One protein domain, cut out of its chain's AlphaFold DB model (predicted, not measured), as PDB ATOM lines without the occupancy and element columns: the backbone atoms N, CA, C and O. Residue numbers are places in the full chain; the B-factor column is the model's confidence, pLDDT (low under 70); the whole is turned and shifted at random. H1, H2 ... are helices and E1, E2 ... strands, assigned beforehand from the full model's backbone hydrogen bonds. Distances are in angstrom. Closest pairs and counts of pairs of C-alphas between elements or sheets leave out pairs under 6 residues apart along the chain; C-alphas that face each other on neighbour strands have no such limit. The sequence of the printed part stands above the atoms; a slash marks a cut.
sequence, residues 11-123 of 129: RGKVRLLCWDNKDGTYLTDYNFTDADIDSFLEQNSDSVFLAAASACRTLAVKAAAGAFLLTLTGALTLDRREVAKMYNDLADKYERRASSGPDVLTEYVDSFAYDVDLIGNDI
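Overview. This is residues 11 to 123 of the 129 residues of an uncharacterized protein of viral metagenome (UniProt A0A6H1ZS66). Two long helices, H3 and H4, lie side by side and run opposite ways, and the small strand hairpin of E1 and E2 joins them beyond one end; the short helices H1 and H2 pack on residues 48 to 55 of H3. A tail, residues 100 to 123, runs far from this body, with 100 to 112 and 116 to 121 standing free. The printed part has 113 residues, with four named helices and two named strands in the order H1 H2 H3 E1 E2 H4, the strands antiparallel, and is mostly helix. It is loose, with a radius of gyration of the C-alphas of 18.8 A and spans of 55 by 49 by 28 A.

Along the chain. H1 holds residues 11 to 17, beginning at C-alpha 11 (25.662, 57.412, 66.574). H2 holds residues 34 to 43, and H3 residues 48 to 65, 26.0 A long. E1 is residues 69 to 72 and E2 residues 76 to 79. H4, residues 81 to 99, is 27.8 A long and ends at C-alpha 99 (41.980, 53.629, 77.663).

Arrangement. H1 touches H2 about perpendicular, at 85 degrees, the closest C-alphas being those of Arg 11 and Ile 37, 6.3 A apart. H3 is the hub. With residues 48 to 55 alone it touches H1, closest at C-alphas 14 and 52, 5.0 A, and H2, closest at C-alphas 40 and 51, 4.8 A. H3 touches H4 at a shallow tilt of 16 degrees, opposite ways, closest at C-alphas 53 and 91, 4.0 A. H4 is apart from H1 and H2. In the hairpin of E1 and E2, N 70 and O 78 are 2.9 A apart, within hydrogen-bond range. In H1, H2, H3 and H4 every O i to N i+4 pair is within range.

Size, cuts and confidence. C-alphas 35 and 123 are the farthest apart, 55.5 A. The printed part has no cut. The link from H1 to H2 is long. The pLDDT is under 70 at residues 21 to 29, 74 and 101 to 123.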
ATOM      1  N   ARG A  11      26.953  57.305  65.882       85.62
ATOM      2  CA  ARG A  11      25.662  57.412  66.574       85.62
ATOM      3  C   ARG A  11      25.005  56.047  66.784       85.62
ATOM      4  O   ARG A  11      24.585  55.729  67.897       85.62
ATOM      5  N   GLY A  12      24.920  55.226  65.739       82.50
ATOM      6  CA  GLY A  12      24.333  53.892  65.836       82.50
ATOM      7  C   GLY A  12      25.167  52.946  66.700       82.50
ATOM      8  O   GLY A  12      24.598  52.184  67.477       82.50
ATOM      9  N   LYS A  13      26.503  53.060  66.676       86.06
ATOM     10  CA  LYS A  13      27.381  52.325  67.602       86.06
ATOM     11  C   LYS A  13      27.114  52.700  69.061       86.06
ATOM     12  O   LYS A  13      26.951  51.798  69.876       86.06
ATOM     13  N   VAL A  14      27.018  53.993  69.396       87.19
ATOM     14  CA  VAL A  14      26.682  54.427  70.767       87.19
ATOM     15  C   VAL A  14      25.327  53.863  71.188       87.19
ATOM     16  O   VAL A  14      25.234  53.260  72.254       87.19
ATOM     17  N   ARG A  15      24.303  53.975  70.328       86.94
ATOM     18  CA  ARG A  15      22.958  53.431  70.584       86.94
ATOM     19  C   ARG A  15      22.973  51.923  70.847       86.94
ATOM     20  O   ARG A  15      22.298  51.459  71.758       86.94
ATOM     21  N   LEU A  16      23.756  51.147  70.095       84.44
ATOM     22  CA  LEU A  16      23.914  49.710  70.347       84.44
ATOM     23  C   LEU A  16      24.591  49.439  71.696       84.44
ATOM     24  O   LEU A  16      24.125  48.596  72.457       84.44
ATOM     25  N   LEU A  17      25.664  50.168  72.006       86.44
ATOM     26  CA  LEU A  17      26.458  49.966  73.220       86.44
ATOM     27  C   LEU A  17      25.700  50.336  74.503       86.44
ATOM     28  O   LEU A  17      25.920  49.703  75.536       86.44
ATOM     29  N   CYS A  18      24.806  51.326  74.454       85.19
ATOM     30  CA  CYS A  18      23.980  51.718  75.598       85.19
ATOM     31  C   CYS A  18      22.595  51.048  75.628       85.19
ATOM     32  O   CYS A  18      21.779  51.398  76.479       85.19
ATOM     33  N   TRP A  19      22.335  50.075  74.744       79.75
ATOM     34  CA  TRP A  19      21.029  49.414  74.601       79.75
ATOM     35  C   TRP A  19      19.886  50.415  74.343       79.75
ATOM     36  O   TRP A  19      18.768  50.295  74.840       79.75
ATOM     37  N   ASP A  20      20.162  51.432  73.531       78.44
ATOM     38  CA  ASP A  20      19.180  52.383  73.010       78.44
ATOM     39  C   ASP A  20      18.752  52.004  71.580       78.44
ATOM     40  O   ASP A  20      18.765  52.809  70.648       78.44
ATOM     41  N   ASN A  21      18.430  50.720  71.392       68.38
ATOM     42  CA  ASN A  21      18.243  50.066  70.094       68.38
ATOM     43  C   ASN A  21      16.875  49.372  69.948       68.38
ATOM     44  O   ASN A  21      16.779  48.350  69.269       68.38
ATOM     45  N   LYS A  22      15.814  49.884  70.590       59.19
ATOM     46  CA  LYS A  22      14.475  49.278  70.497       59.19
ATOM     47  C   LYS A  22      13.930  49.332  69.066       59.19
ATOM     48  O   LYS A  22      13.340  50.327  68.648       59.19
ATOM     49  N   ASP A  23      14.082  48.218  68.360       51.25
ATOM     50  CA  ASP A  23      13.442  47.976  67.076       51.25
ATOM     51  C   ASP A  23      11.967  47.563  67.263       51.25
ATOM     52  O   ASP A  23      11.548  47.077  68.316       51.25
ATOM     53  N   GLY A  24      11.161  47.845  66.245       49.28
ATOM     54  CA  GLY A  24       9.704  47.975  66.270       49.28
ATOM     55  C   GLY A  24       8.889  46.958  67.088       49.28
ATOM     56  O   GLY A  24       8.788  45.780  66.763       49.28
ATOM     57  N   THR A  25       8.170  47.478  68.086       46.66
ATOM     58  CA  THR A  25       6.775  47.097  68.434       46.66
ATOM     59  C   THR A  25       6.156  48.108  69.407       46.66
ATOM     60  O   THR A  25       4.943  48.288  69.418       46.66
ATOM     61  N   TYR A  26       6.992  48.862  70.130       43.97
ATOM     62  CA  TYR A  26       6.596  49.998  70.970       43.97
ATOM     63  C   TYR A  26       7.444  51.230  70.597       43.97
ATOM     64  O   TYR A  26       8.485  51.500  71.189       43.97
ATOM     65  N   LEU A  27       7.019  51.923  69.536       45.38
ATOM     66  CA  LEU A  27       7.709  53.011  68.818       45.38
ATOM     67  C   LEU A  27       7.830  54.354  69.586       45.38
ATOM     68  O   LEU A  27       7.664  55.412  68.982       45.38
ATOM     69  N   THR A  28       8.128  54.367  70.889       50.19
ATOM     70  CA  THR A  28       8.265  55.640  71.644       50.19
ATOM     71  C   THR A  28       9.382  55.714  72.683       50.19
ATOM     72  O   THR A  28       9.705  56.818  73.106       50.19
ATOM     73  N   ASP A  29      10.014  54.605  73.072       59.88
ATOM     74  CA  ASP A  29      10.874  54.590  74.270       59.88
ATOM     75  C   ASP A  29      12.369  54.468  73.943       59.88
ATOM     76  O   ASP A  29      13.061  53.608  74.495       59.88
ATOM     77  N   TYR A  30      12.878  55.319  73.050       70.00
ATOM     78  CA  TYR A  30      14.313  55.598  73.059       70.00
ATOM     79  C   TYR A  30      14.643  56.363  74.340       70.00
ATOM     80  O   TYR A  30      13.900  57.248  74.769       70.00
ATOM     81  N   ASN A  31      15.747  56.009  74.982       81.38
ATOM     82  CA  ASN A  31      16.236  56.740  76.137       81.38
ATOM     83  C   ASN A  31      16.855  58.079  75.747       81.38
ATOM     84  O   ASN A  31      16.846  58.985  76.581       81.38
ATOM     85  N   PHE A  32      17.361  58.182  74.513       86.19
ATOM     86  CA  PHE A  32      18.073  59.343  74.005       86.19
ATOM     87  C   PHE A  32      17.564  59.773  72.627       86.19
ATOM     88  O   PHE A  32      17.254  58.963  71.744       86.19
ATOM     89  N   THR A  33      17.508  61.086  72.432       87.62
ATOM     90  CA  THR A  33      17.343  61.685  71.109       87.62
ATOM     91  C   THR A  33      18.667  61.646  70.344       87.62
ATOM     92  O   THR A  33      19.732  61.464  70.929       87.62
ATOM     93  N   ASP A  34      18.626  61.848  69.024       85.31
ATOM     94  CA  ASP A  34      19.857  61.976  68.229       85.31
ATOM     95  C   ASP A  34      20.753  63.114  68.736       85.31
ATOM     96  O   ASP A  34      21.964  62.940  68.788       85.31
ATOM     97  N   ALA A  35      20.161  64.227  69.182       88.06
ATOM     98  CA  ALA A  35      20.898  65.365  69.725       88.06
ATOM     99  C   ALA A  35      21.622  65.026  71.041       88.06
ATOM    100  O   ALA A  35      22.730  65.505  71.267       88.06
ATOM    101  N   ASP A  36      21.033  64.176  71.887       89.88
ATOM    102  CA  ASP A  36      21.694  63.716  73.115       89.88
ATOM    103  C   ASP A  36      22.914  62.849  72.780       89.88
ATOM    104  O   ASP A  36      23.990  63.035  73.345       89.88
ATOM    105  N   ILE A  37      22.764  61.927  71.820       89.25
ATOM    106  CA  ILE A  37      23.869  61.070  71.370       89.25
ATOM    107  C   ILE A  37      24.971  61.898  70.706       89.25
ATOM    108  O   ILE A  37      26.150  61.667  70.979       89.25
ATOM    109  N   ASP A  38      24.601  62.877  69.882       90.81
ATOM    110  CA  ASP A  38      25.553  63.796  69.263       90.81
ATOM    111  C   ASP A  38      26.297  64.609  70.331       90.81
ATOM    112  O   ASP A  38      27.513  64.729  70.252       90.81
ATOM    113  N   SER A  39      25.622  65.058  71.396       91.88
ATOM    114  CA  SER A  39      26.292  65.740  72.509       91.88
ATOM    115  C   SER A  39      27.287  64.837  73.245       91.88
ATOM    116  O   SER A  39      28.381  65.283  73.596       91.88
ATOM    117  N   PHE A  40      26.961  63.557  73.462       93.38
ATOM    118  CA  PHE A  40      27.913  62.611  74.053       93.38
ATOM    119  C   PHE A  40      29.124  62.371  73.151       93.38
ATOM    120  O   PHE A  40      30.238  62.254  73.662       93.38
ATOM    121  N   LEU A  41      28.914  62.309  71.835       91.12
ATOM    122  CA  LEU A  41      29.984  62.181  70.848       91.12
ATOM    123  C   LEU A  41      30.846  63.443  70.787       91.12
ATOM    124  O   LEU A  41      32.062  63.333  70.767       91.12
ATOM    125  N   GLU A  42      30.253  64.634  70.830       92.50
ATOM    126  CA  GLU A  42      30.989  65.901  70.857       92.50
ATOM    127  C   GLU A  42      31.877  66.011  72.099       92.50
ATOM    128  O   GLU A  42      33.055  66.349  71.983       92.50
ATOM    129  N   GLN A  43      31.348  65.664  73.277       89.50
ATOM    130  CA  GLN A  43      32.088  65.687  74.544       89.50
ATOM    131  C   GLN A  43      33.209  64.640  74.616       89.50
ATOM    132  O   GLN A  43      34.152  64.805  75.384       89.50
ATOM    133  N   ASN A  44      33.104  63.567  73.831       87.50
ATOM    134  CA  ASN A  44      34.018  62.430  73.847       87.50
ATOM    135  C   ASN A  44      34.527  62.122  72.431       87.50
ATOM    136  O   ASN A  44      34.569  60.961  72.018       87.50
ATOM    137  N   SER A  45      34.886  63.168  71.682       75.25
ATOM    138  CA  SER A  45      35.109  63.136  70.225       75.25
ATOM    139  C   SER A  45      36.202  62.160  69.782       75.25
ATOM    140  O   SER A  45      36.220  61.725  68.633       75.25
ATOM    141  N   ASP A  46      37.071  61.766  70.709       76.62
ATOM    142  CA  ASP A  46      38.165  60.829  70.479       76.62
ATOM    143  C   ASP A  46      37.741  59.350  70.584       76.62
ATOM    144  O   ASP A  46      38.510  58.461  70.216       76.62
ATOM    145  N   SER A  47      36.542  59.041  71.105       85.94
ATOM    146  CA  SER A  47      36.119  57.653  71.325       85.94
ATOM    147  C   SER A  47      34.607  57.452  71.463       85.94
ATOM    148  O   SER A  47      33.967  57.866  72.432       85.94
ATOM    149  N   VAL A  48      34.064  56.627  70.564       89.00
ATOM    150  CA  VAL A  48      32.695  56.087  70.639       89.00
ATOM    151  C   VAL A  48      32.440  55.348  71.959       89.00
ATOM    152  O   VAL A  48      31.329  55.390  72.483       89.00
ATOM    153  N   PHE A  49      33.455  54.692  72.532       91.06
ATOM    154  CA  PHE A  49      33.314  53.995  73.812       91.06
ATOM    155  C   PHE A  49      33.186  54.972  74.986       91.06
ATOM    156  O   PHE A  49      32.381  54.729  75.878       91.06
ATOM    157  N   LEU A  50      33.896  56.102  74.970       90.06
ATOM    158  CA  LEU A  50      33.730  57.142  75.994       90.06
ATOM    159  C   LEU A  50      32.365  57.838  75.880       90.06
ATOM    160  O   LEU A  50      31.703  58.085  76.892       90.06
ATOM    161  N   ALA A  51      31.891  58.067  74.653       90.81
ATOM    162  CA  ALA A  51      30.533  58.552  74.418       90.81
ATOM    163  C   ALA A  51      29.482  57.558  74.951       90.81
ATOM    164  O   ALA A  51      28.554  57.945  75.662       90.81
ATOM    165  N   ALA A  52      29.662  56.259  74.690       90.31
ATOM    166  CA  ALA A  52      28.803  55.205  75.226       90.31
ATOM    167  C   ALA A  52      28.870  55.104  76.758       90.31
ATOM    168  O   ALA A  52      27.831  54.936  77.393       90.31
ATOM    169  N   ALA A  53      30.048  55.262  77.368       91.25
ATOM    170  CA  ALA A  53      30.196  55.293  78.822       91.25
ATOM    171  C   ALA A  53      29.388  56.444  79.442       91.25
ATOM    172  O   ALA A  53      28.669  56.248  80.424       91.25
ATOM    173  N   SER A  54      29.442  57.625  78.823       92.12
ATOM    174  CA  SER A  54      28.682  58.808  79.243       92.12
ATOM    175  C   SER A  54      27.166  58.595  79.125       92.12
ATOM    176  O   SER A  54      26.410  58.906  80.055       92.12
ATOM    177  N   ALA A  55      26.715  57.979  78.030       92.06
ATOM    178  CA  ALA A  55      25.321  57.579  77.860       92.06
ATOM    179  C   ALA A  55      24.890  56.560  78.936       92.06
ATOM    180  O   ALA A  55      23.862  56.743  79.590       92.06
ATOM    181  N   CYS A  56      25.700  55.526  79.195       91.69
ATOM    182  CA  CYS A  56      25.436  54.522  80.230       91.69
ATOM    183  C   CYS A  56      25.357  55.134  81.635       91.69
ATOM    184  O   CYS A  56      24.439  54.800  82.382       91.69
ATOM    185  N   ARG A  57      26.228  56.084  81.993       93.19
ATOM    186  CA  ARG A  57      26.132  56.809  83.276       93.19
ATOM    187  C   ARG A  57      24.828  57.587  83.403       93.19
ATOM    188  O   ARG A  57      24.192  57.566  84.456       93.19
ATOM    189  N   THR A  58      24.383  58.217  82.323       91.56
ATOM    190  CA  THR A  58      23.096  58.925  82.300       91.56
ATOM    191  C   THR A  58      21.924  57.956  82.515       91.56
ATOM    192  O   THR A  58      21.012  58.240  83.297       91.56
ATOM    193  N   LEU A  59      21.975  56.763  81.907       89.31
ATOM    194  CA  LEU A  59      21.002  55.693  82.157       89.31
ATOM    195  C   LEU A  59      21.065  55.163  83.591       89.31
ATOM    196  O   LEU A  59      20.017  54.907  84.180       89.31
ATOM    197  N   ALA A  60      22.259  55.037  84.174       87.81
ATOM    198  CA  ALA A  60      22.436  54.603  85.555       87.81
ATOM    199  C   ALA A  60      21.762  55.571  86.534       87.81
ATOM    200  O   ALA A  60      21.037  55.132  87.425       87.81
ATOM    201  N   VAL A  61      21.917  56.886  86.331       88.12
ATOM    202  CA  VAL A  61      21.240  57.915  87.140       88.12
ATOM    203  C   VAL A  61      19.720  57.831  86.974       88.12
ATOM    204  O   VAL A  61      18.988  57.819  87.967       88.12
ATOM    205  N   LYS A  62      19.231  57.705  85.734       85.06
ATOM    206  CA  LYS A  62      17.796  57.544  85.443       85.06
ATOM    207  C   LYS A  62      17.221  56.281  86.097       85.06
ATOM    208  O   LYS A  62      16.123  56.321  86.649       85.06
ATOM    209  N   ALA A  63      17.961  55.173  86.073       82.94
ATOM    210  CA  ALA A  63      17.578  53.916  86.710       82.94
ATOM    211  C   ALA A  63      17.607  54.014  88.243       82.94
ATOM    212  O   ALA A  63      16.689  53.523  88.898       82.94
ATOM    213  N   ALA A  64      18.608  54.690  88.810       84.44
ATOM    214  CA  ALA A  64      18.734  54.907  90.248       84.44
ATOM    215  C   ALA A  64      17.562  55.725  90.814       84.44
ATOM    216  O   ALA A  64      17.064  55.406  91.891       84.44
ATOM    217  N   ALA A  65      17.063  56.716  90.069       80.75
ATOM    218  CA  ALA A  65      15.890  57.499  90.469       80.75
ATOM    219  C   ALA A  65      14.616  56.645  90.640       80.75
ATOM    220  O   ALA A  65      13.736  56.997  91.421       80.75
ATOM    221  N   GLY A  66      14.517  55.517  89.926       75.44
ATOM    222  CA  GLY A  66      13.415  54.555  90.025       75.44
ATOM    223  C   GLY A  66      13.769  53.267  90.774       75.44
ATOM    224  O   GLY A  66      13.027  52.287  90.669       75.44
ATOM    225  N   ALA A  67      14.908  53.226  91.468       77.81
ATOM    226  CA  ALA A  67      15.386  52.026  92.133       77.81
ATOM    227  C   ALA A  67      14.632  51.789  93.448       77.81
ATOM    228  O   ALA A  67      14.592  52.640  94.334       77.81
ATOM    229  N   PHE A  68      14.059  50.597  93.592       75.12
ATOM    230  CA  PHE A  68      13.410  50.153  94.819       75.12
ATOM    231  C   PHE A  68      13.679  48.668  95.050       75.12
ATOM    232  O   PHE A  68      13.917  47.911  94.107       75.12
ATOM    233  N   LEU A  69      13.614  48.269  96.317       77.44
ATOM    234  CA  LEU A  69      13.588  46.876  96.736       77.44
ATOM    235  C   LEU A  69      12.194  46.591  97.289       77.44
ATOM    236  O   LEU A  69      11.825  47.122  98.336       77.44
ATOM    237  N   LEU A  70      11.419  45.769  96.589       76.88
ATOM    238  CA  LEU A  70      10.112  45.322  97.056       76.88
ATOM    239  C   LEU A  70      10.203  43.851  97.447       76.88
ATOM    240  O   LEU A  70      10.484  43.000  96.609       76.88
ATOM    241  N   THR A  71       9.944  43.558  98.719       75.94
ATOM    242  CA  THR A  71       9.822  42.185  99.220       75.94
ATOM    243  C   THR A  71       8.358  41.919  99.545       75.94
ATOM    244  O   THR A  71       7.821  42.480 100.500       75.94
ATOM    245  N   LEU A  72       7.696  41.086  98.744       74.25
ATOM    246  CA  LEU A  72       6.321  40.649  98.990       74.25
ATOM    247  C   LEU A  72       6.355  39.317  99.741       74.25
ATOM    248  O   LEU A  72       6.801  38.308  99.193       74.25
ATOM    249  N   THR A  73       5.918  39.349 101.007       73.00
ATOM    250  CA  THR A  73       5.603  38.188 101.872       73.00
ATOM    251  C   THR A  73       6.423  36.925 101.574       73.00
ATOM    252  O   THR A  73       5.879  35.886 101.214       73.00
ATOM    253  N   GLY A  74       7.749  37.036 101.703       62.28
ATOM    254  CA  GLY A  74       8.694  35.913 101.750       62.28
ATOM    255  C   GLY A  74       8.990  35.170 100.442       62.28
ATOM    256  O   GLY A  74       9.926  34.379 100.437       62.28
ATOM    257  N   ALA A  75       8.256  35.408  99.349       71.31
ATOM    258  CA  ALA A  75       8.376  34.600  98.128       71.31
ATOM    259  C   ALA A  75       8.862  35.371  96.892       71.31
ATOM    260  O   ALA A  75       9.411  34.764  95.976       71.31
ATOM    261  N   LEU A  76       8.688  36.697  96.848       73.06
ATOM    262  CA  LEU A  76       9.087  37.504  95.695       73.06
ATOM    263  C   LEU A  76       9.878  38.730  96.143       73.06
ATOM    264  O   LEU A  76       9.353  39.601  96.840       73.06
ATOM    265  N   THR A  77      11.133  38.795  95.701       75.88
ATOM    266  CA  THR A  77      11.991  39.972  95.849       75.88
ATOM    267  C   THR A  77      12.185  40.598  94.476       75.88
ATOM    268  O   THR A  77      12.734  39.969  93.575       75.88
ATOM    269  N   LEU A  78      11.717  41.831  94.310       74.75
ATOM    270  CA  LEU A  78      11.990  42.655  93.138       74.75
ATOM    271  C   LEU A  78      13.047  43.682  93.527       74.75
ATOM    272  O   LEU A  78      12.756  44.611  94.281       74.75
ATOM    273  N   ASP A  79      14.263  43.507  93.014       78.62
ATOM    274  CA  ASP A  79      15.358  44.452  93.208       78.62
ATOM    275  C   ASP A  79      15.628  45.225  91.918       78.62
ATOM    276  O   ASP A  79      16.209  44.711  90.963       78.62
ATOM    277  N   ARG A  80      15.191  46.486  91.878       76.38
ATOM    278  CA  ARG A  80      15.484  47.389  90.758       76.38
ATOM    279  C   ARG A  80      16.799  48.149  90.910       76.38
ATOM    280  O   ARG A  80      17.155  48.903  90.007       76.38
ATOM    281  N   ARG A  81      17.539  47.961  92.005       78.19
ATOM    282  CA  ARG A  81      18.838  48.623  92.224       78.19
ATOM    283  C   ARG A  81      19.925  48.057  91.312       78.19
ATOM    284  O   ARG A  81      20.792  48.806  90.869       78.19
ATOM    285  N   GLU A  82      19.821  46.778  90.951       81.12
ATOM    286  CA  GLU A  82      20.772  46.098  90.059       81.12
ATOM    287  C   GLU A  82      20.830  46.720  88.655       81.12
ATOM    288  O   GLU A  82      21.872  46.693  88.007       81.12
ATOM    289  N   VAL A  83      19.750  47.366  88.196       80.44
ATOM    290  CA  VAL A  83      19.718  48.017  86.874       80.44
ATOM    291  C   VAL A  83      20.695  49.194  86.810       80.44
ATOM    292  O   VAL A  83      21.410  49.353  85.824       80.44
ATOM    293  N   ALA A  84      20.762  50.009  87.866       84.12
ATOM    294  CA  ALA A  84      21.703  51.127  87.925       84.12
ATOM    295  C   ALA A  84      23.155  50.628  87.989       84.12
ATOM    296  O   ALA A  84      24.033  51.183  87.330       84.12
ATOM    297  N   LYS A  85      23.393  49.546  88.740       86.38
ATOM    298  CA  LYS A  85      24.704  48.902  88.839       86.38
ATOM    299  C   LYS A  85      25.172  48.359  87.489       86.38
ATOM    300  O   LYS A  85      26.278  48.673  87.075       86.38
ATOM    301  N   MET A  86      24.304  47.653  86.766       86.75
ATOM    302  CA  MET A  86      24.600  47.134  85.427       86.75
ATOM    303  C   MET A  86      25.072  48.235  84.466       86.75
ATOM    304  O   MET A  86      26.051  48.049  83.746       86.75
ATOM    305  N   TYR A  87      24.400  49.390  84.453       88.44
ATOM    306  CA  TYR A  87      24.803  50.503  83.591       88.44
ATOM    307  C   TYR A  87      26.127  51.149  84.018       88.44
ATOM    308  O   TYR A  87      26.904  51.540  83.149       88.44
ATOM    309  N   ASN A  88      26.416  51.223  85.320       89.38
ATOM    310  CA  ASN A  88      27.727  51.669  85.801       89.38
ATOM    311  C   ASN A  88      28.838  50.685  85.407       89.38
ATOM    312  O   ASN A  88      29.857  51.111  84.869       89.38
ATOM    313  N   ASP A  89      28.613  49.380  85.566       90.75
ATOM    314  CA  ASP A  89      29.582  48.349  85.176       90.75
ATOM    315  C   ASP A  89      29.867  48.384  83.661       90.75
ATOM    316  O   ASP A  89      31.000  48.170  83.224       90.75
ATOM    317  N   LEU A  90      28.848  48.667  82.839       88.25
ATOM    318  CA  LEU A  90      29.015  48.875  81.397       88.25
ATOM    319  C   LEU A  90      29.829  50.133  81.084       88.25
ATOM    320  O   LEU A  90      30.724  50.074  80.242       88.25
ATOM    321  N   ALA A  91      29.560  51.247  81.771       90.75
ATOM    322  CA  ALA A  91      30.327  52.475  81.591       90.75
ATOM    323  C   ALA A  91      31.814  52.257  81.906       90.75
ATOM    324  O   ALA A  91      32.666  52.596  81.086       90.75
ATOM    325  N   ASP A  92      32.121  51.597  83.023       90.75
ATOM    326  CA  ASP A  92      33.497  51.292  83.426       90.75
ATOM    327  C   ASP A  92      34.204  50.382  82.410       90.75
ATOM    328  O   ASP A  92      35.380  50.579  82.097       90.75
ATOM    329  N   LYS A  93      33.495  49.391  81.851       89.00
ATOM    330  CA  LYS A  93      34.032  48.540  80.776       89.00
ATOM    331  C   LYS A  93      34.392  49.358  79.536       89.00
ATOM    332  O   LYS A  93      35.442  49.122  78.941       89.00
ATOM    333  N   TYR A  94      33.551  50.313  79.148       91.69
ATOM    334  CA  TYR A  94      33.809  51.151  77.980       91.69
ATOM    335  C   TYR A  94      34.932  52.166  78.211       91.69
ATOM    336  O   TYR A  94      35.741  52.369  77.308       91.69
ATOM    337  N   GLU A  95      35.063  52.728  79.413       89.38
ATOM    338  CA  GLU A  95      36.206  53.581  79.765       89.38
ATOM    339  C   GLU A  95      37.526  52.814  79.751       89.38
ATOM    340  O   GLU A  95      38.518  53.294  79.195       89.38
ATOM    341  N   ARG A  96      37.536  51.590  80.296       87.94
ATOM    342  CA  ARG A  96      38.708  50.707  80.219       87.94
ATOM    343  C   ARG A  96      39.076  50.429  78.769       87.94
ATOM    344  O   ARG A  96      40.226  50.639  78.406       87.94
ATOM    345  N   ARG A  97      38.093  50.062  77.942       84.00
ATOM    346  CA  ARG A  97      38.291  49.774  76.515       84.00
ATOM    347  C   ARG A  97      38.769  50.983  75.715       84.00
ATOM    348  O   ARG A  97      39.537  50.831  74.775       84.00
ATOM    349  N   ALA A  98      38.321  52.186  76.064       85.56
ATOM    350  CA  ALA A  98      38.829  53.408  75.451       85.56
ATOM    351  C   ALA A  98      40.286  53.690  75.853       85.56
ATOM    352  O   ALA A  98      41.068  54.163  75.034       85.56
ATOM    353  N   SER A  99      40.647  53.378  77.101       81.12
ATOM    354  CA  SER A  99      41.980  53.629  77.663       81.12
ATOM    355  C   SER A  99      43.025  52.591  77.235       81.12
ATOM    356  O   SER A  99      44.209  52.915  77.169       81.12
ATOM    357  N   SER A 100      42.617  51.350  76.943       74.81
ATOM    358  CA  SER A 100      43.517  50.253  76.554       74.81
ATOM    359  C   SER A 100      43.886  50.221  75.060       74.81
ATOM    360  O   SER A 100      44.671  49.366  74.651       74.81
ATOM    361  N   GLY A 101      43.405  51.167  74.242       60.16
ATOM    362  CA  GLY A 101      43.573  51.113  72.780       60.16
ATOM    363  C   GLY A 101      42.712  50.005  72.151       60.16
ATOM    364  O   GLY A 101      41.844  49.467  72.834       60.16
ATOM    365  N   PRO A 102      42.863  49.664  70.851       46.91
ATOM    366  CA  PRO A 102      42.094  48.585  70.230       46.91
ATOM    367  C   PRO A 102      42.376  47.274  70.966       46.91
ATOM    368  O   PRO A 102      43.414  46.646  70.771       46.91
ATOM    369  N   ASP A 103      41.455  46.920  71.858       47.34
ATOM    370  CA  ASP A 103      41.629  45.830  72.801       47.34
ATOM    371  C   ASP A 103      41.792  44.524  72.024       47.34
ATOM    372  O   ASP A 103      40.895  44.088  71.290       47.34
ATOM    373  N   VAL A 104      42.970  43.920  72.195       43.41
ATOM    374  CA  VAL A 104      43.153  42.476  72.099       43.41
ATOM    375  C   VAL A 104      41.941  41.879  72.786       43.41
ATOM    376  O   VAL A 104      41.670  42.217  73.936       43.41
ATOM    377  N   LEU A 105      41.176  41.076  72.044       40.47
ATOM    378  CA  LEU A 105      40.085  40.273  72.567       40.47
ATOM    379  C   LEU A 105      40.618  39.568  73.809       40.47
ATOM    380  O   LEU A 105      41.262  38.527  73.707       40.47
ATOM    381  N   THR A 106      40.389  40.158  74.981       42.88
ATOM    382  CA  THR A 106      40.491  39.435  76.230       42.88
ATOM    383  C   THR A 106      39.255  38.573  76.174       42.88
ATOM    384  O   THR A 106      38.157  38.983  76.550       42.88
ATOM    385  N   GLU A 107      39.436  37.452  75.482       42.31
ATOM    386  CA  GLU A 107      38.602  36.280  75.508       42.31
ATOM    387  C   GLU A 107      38.049  36.225  76.927       42.31
ATOM    388  O   GLU A 107      38.799  36.142  77.904       42.31
ATOM    389  N   TYR A 108      36.732  36.385  77.055       37.50
ATOM    390  CA  TYR A 108      36.041  35.786  78.178       37.50
ATOM    391  C   TYR A 108      36.337  34.296  78.013       37.50
ATOM    392  O   TYR A 108      35.574  33.568  77.384       37.50
ATOM    393  N   VAL A 109      37.503  33.866  78.499       41.09
ATOM    394  CA  VAL A 109      37.714  32.494  78.899       41.09
ATOM    395  C   VAL A 109      36.777  32.385  80.077       41.09
ATOM    396  O   VAL A 109      37.070  32.798  81.200       41.09
ATOM    397  N   ASP A 110      35.559  31.997  79.726       40.50
ATOM    398  CA  ASP A 110      34.595  31.425  80.618       40.50
ATOM    399  C   ASP A 110      35.380  30.424  81.456       40.50
ATOM    400  O   ASP A 110      35.790  29.368  80.981       40.50
ATOM    401  N   SER A 111      35.693  30.797  82.693       45.47
ATOM    402  CA  SER A 111      36.302  29.882  83.651       45.47
ATOM    403  C   SER A 111      35.235  28.919  84.177       45.47
ATOM    404  O   SER A 111      35.166  28.631  85.361       45.47
ATOM    405  N   PHE A 112      34.429  28.372  83.273       44.25
ATOM    406  CA  PHE A 112      34.167  26.947  83.247       44.25
ATOM    407  C   PHE A 112      35.290  26.290  82.442       44.25
ATOM    408  O   PHE A 112      35.068  25.686  81.393       44.25
ATOM    409  N   ALA A 113      36.520  26.381  82.957       44.97
ATOM    410  CA  ALA A 113      37.483  25.326  82.703       44.97
ATOM    411  C   ALA A 113      36.922  24.084  83.406       44.97
ATOM    412  O   ALA A 113      37.270  23.778  84.541       44.97
ATOM    413  N   TYR A 114      35.958  23.423  82.759       48.28
ATOM    414  CA  TYR A 114      35.815  21.997  82.946       48.28
ATOM    415  C   TYR A 114      37.171  21.446  82.534       48.28
ATOM    416  O   TYR A 114      37.576  21.586  81.379       48.28
ATOM    417  N   ASP A 115      37.903  20.891  83.489       50.66
ATOM    418  CA  ASP A 115      38.966  19.983  83.129       50.66
ATOM    419  C   ASP A 115      38.240  18.804  82.462       50.66
ATOM    420  O   ASP A 115      37.596  17.992  83.117       50.66
ATOM    421  N   VAL A 116      38.211  18.793  81.132       53.22
ATOM    422  CA  VAL A 116      37.617  17.724  80.326       53.22
ATOM    423  C   VAL A 116      38.735  16.997  79.595       53.22
ATOM    424  O   VAL A 116      39.586  17.629  78.969       53.22
ATOM    425  N   ASP A 117      38.745  15.665  79.667       56.59
ATOM    426  CA  ASP A 117      39.671  14.825  78.892       56.59
ATOM    427  C   ASP A 117      39.424  15.002  77.378       56.59
ATOM    428  O   ASP A 117      38.394  15.531  76.957       56.59
ATOM    429  N   LEU A 118      40.323  14.495  76.531       57.16
ATOM    430  CA  LEU A 118      40.281  14.544  75.061       57.16
ATOM    431  C   LEU A 118      38.973  14.016  74.425       57.16
ATOM    432  O   LEU A 118      38.778  14.163  73.219       57.16
ATOM    433  N   ILE A 119      38.095  13.381  75.210       63.53
ATOM    434  CA  ILE A 119      36.807  12.798  74.800       63.53
ATOM    435  C   ILE A 119      35.609  13.561  75.421       63.53
ATOM    436  O   ILE A 119      34.457  13.229  75.157       63.53
ATOM    437  N   GLY A 120      35.850  14.619  76.204       54.12
ATOM    438  CA  GLY A 120      34.806  15.478  76.775       54.12
ATOM    439  C   GLY A 120      34.216  14.998  78.106       54.12
ATOM    440  O   GLY A 120      33.103  15.391  78.441       54.12
ATOM    441  N   ASN A 121      34.938  14.163  78.863       65.00
ATOM    442  CA  ASN A 121      34.540  13.732  80.212       65.00
ATOM    443  C   ASN A 121      35.168  14.634  81.277       65.00
ATOM    444  O   ASN A 121      36.371  14.875  81.210       65.00
ATOM    445  N   ASP A 122      34.376  15.088  82.249       63.19
ATOM    446  CA  ASP A 122      34.829  15.891  83.390       63.19
ATOM    447  C   ASP A 122      35.812  15.087  84.266       63.19
ATOM    448  O   ASP A 122      35.478  13.998  84.740       63.19
ATOM    449  N   ILE A 123      37.041  15.583  84.445       63.28
ATOM    450  CA  ILE A 123      38.099  14.917  85.224       63.28
ATOM    451  C   ILE A 123      38.189  15.419  86.670       63.28
ATOM    452  O   ILE A 123      39.019  14.917  87.432       63.28
TER     453      ILE A 123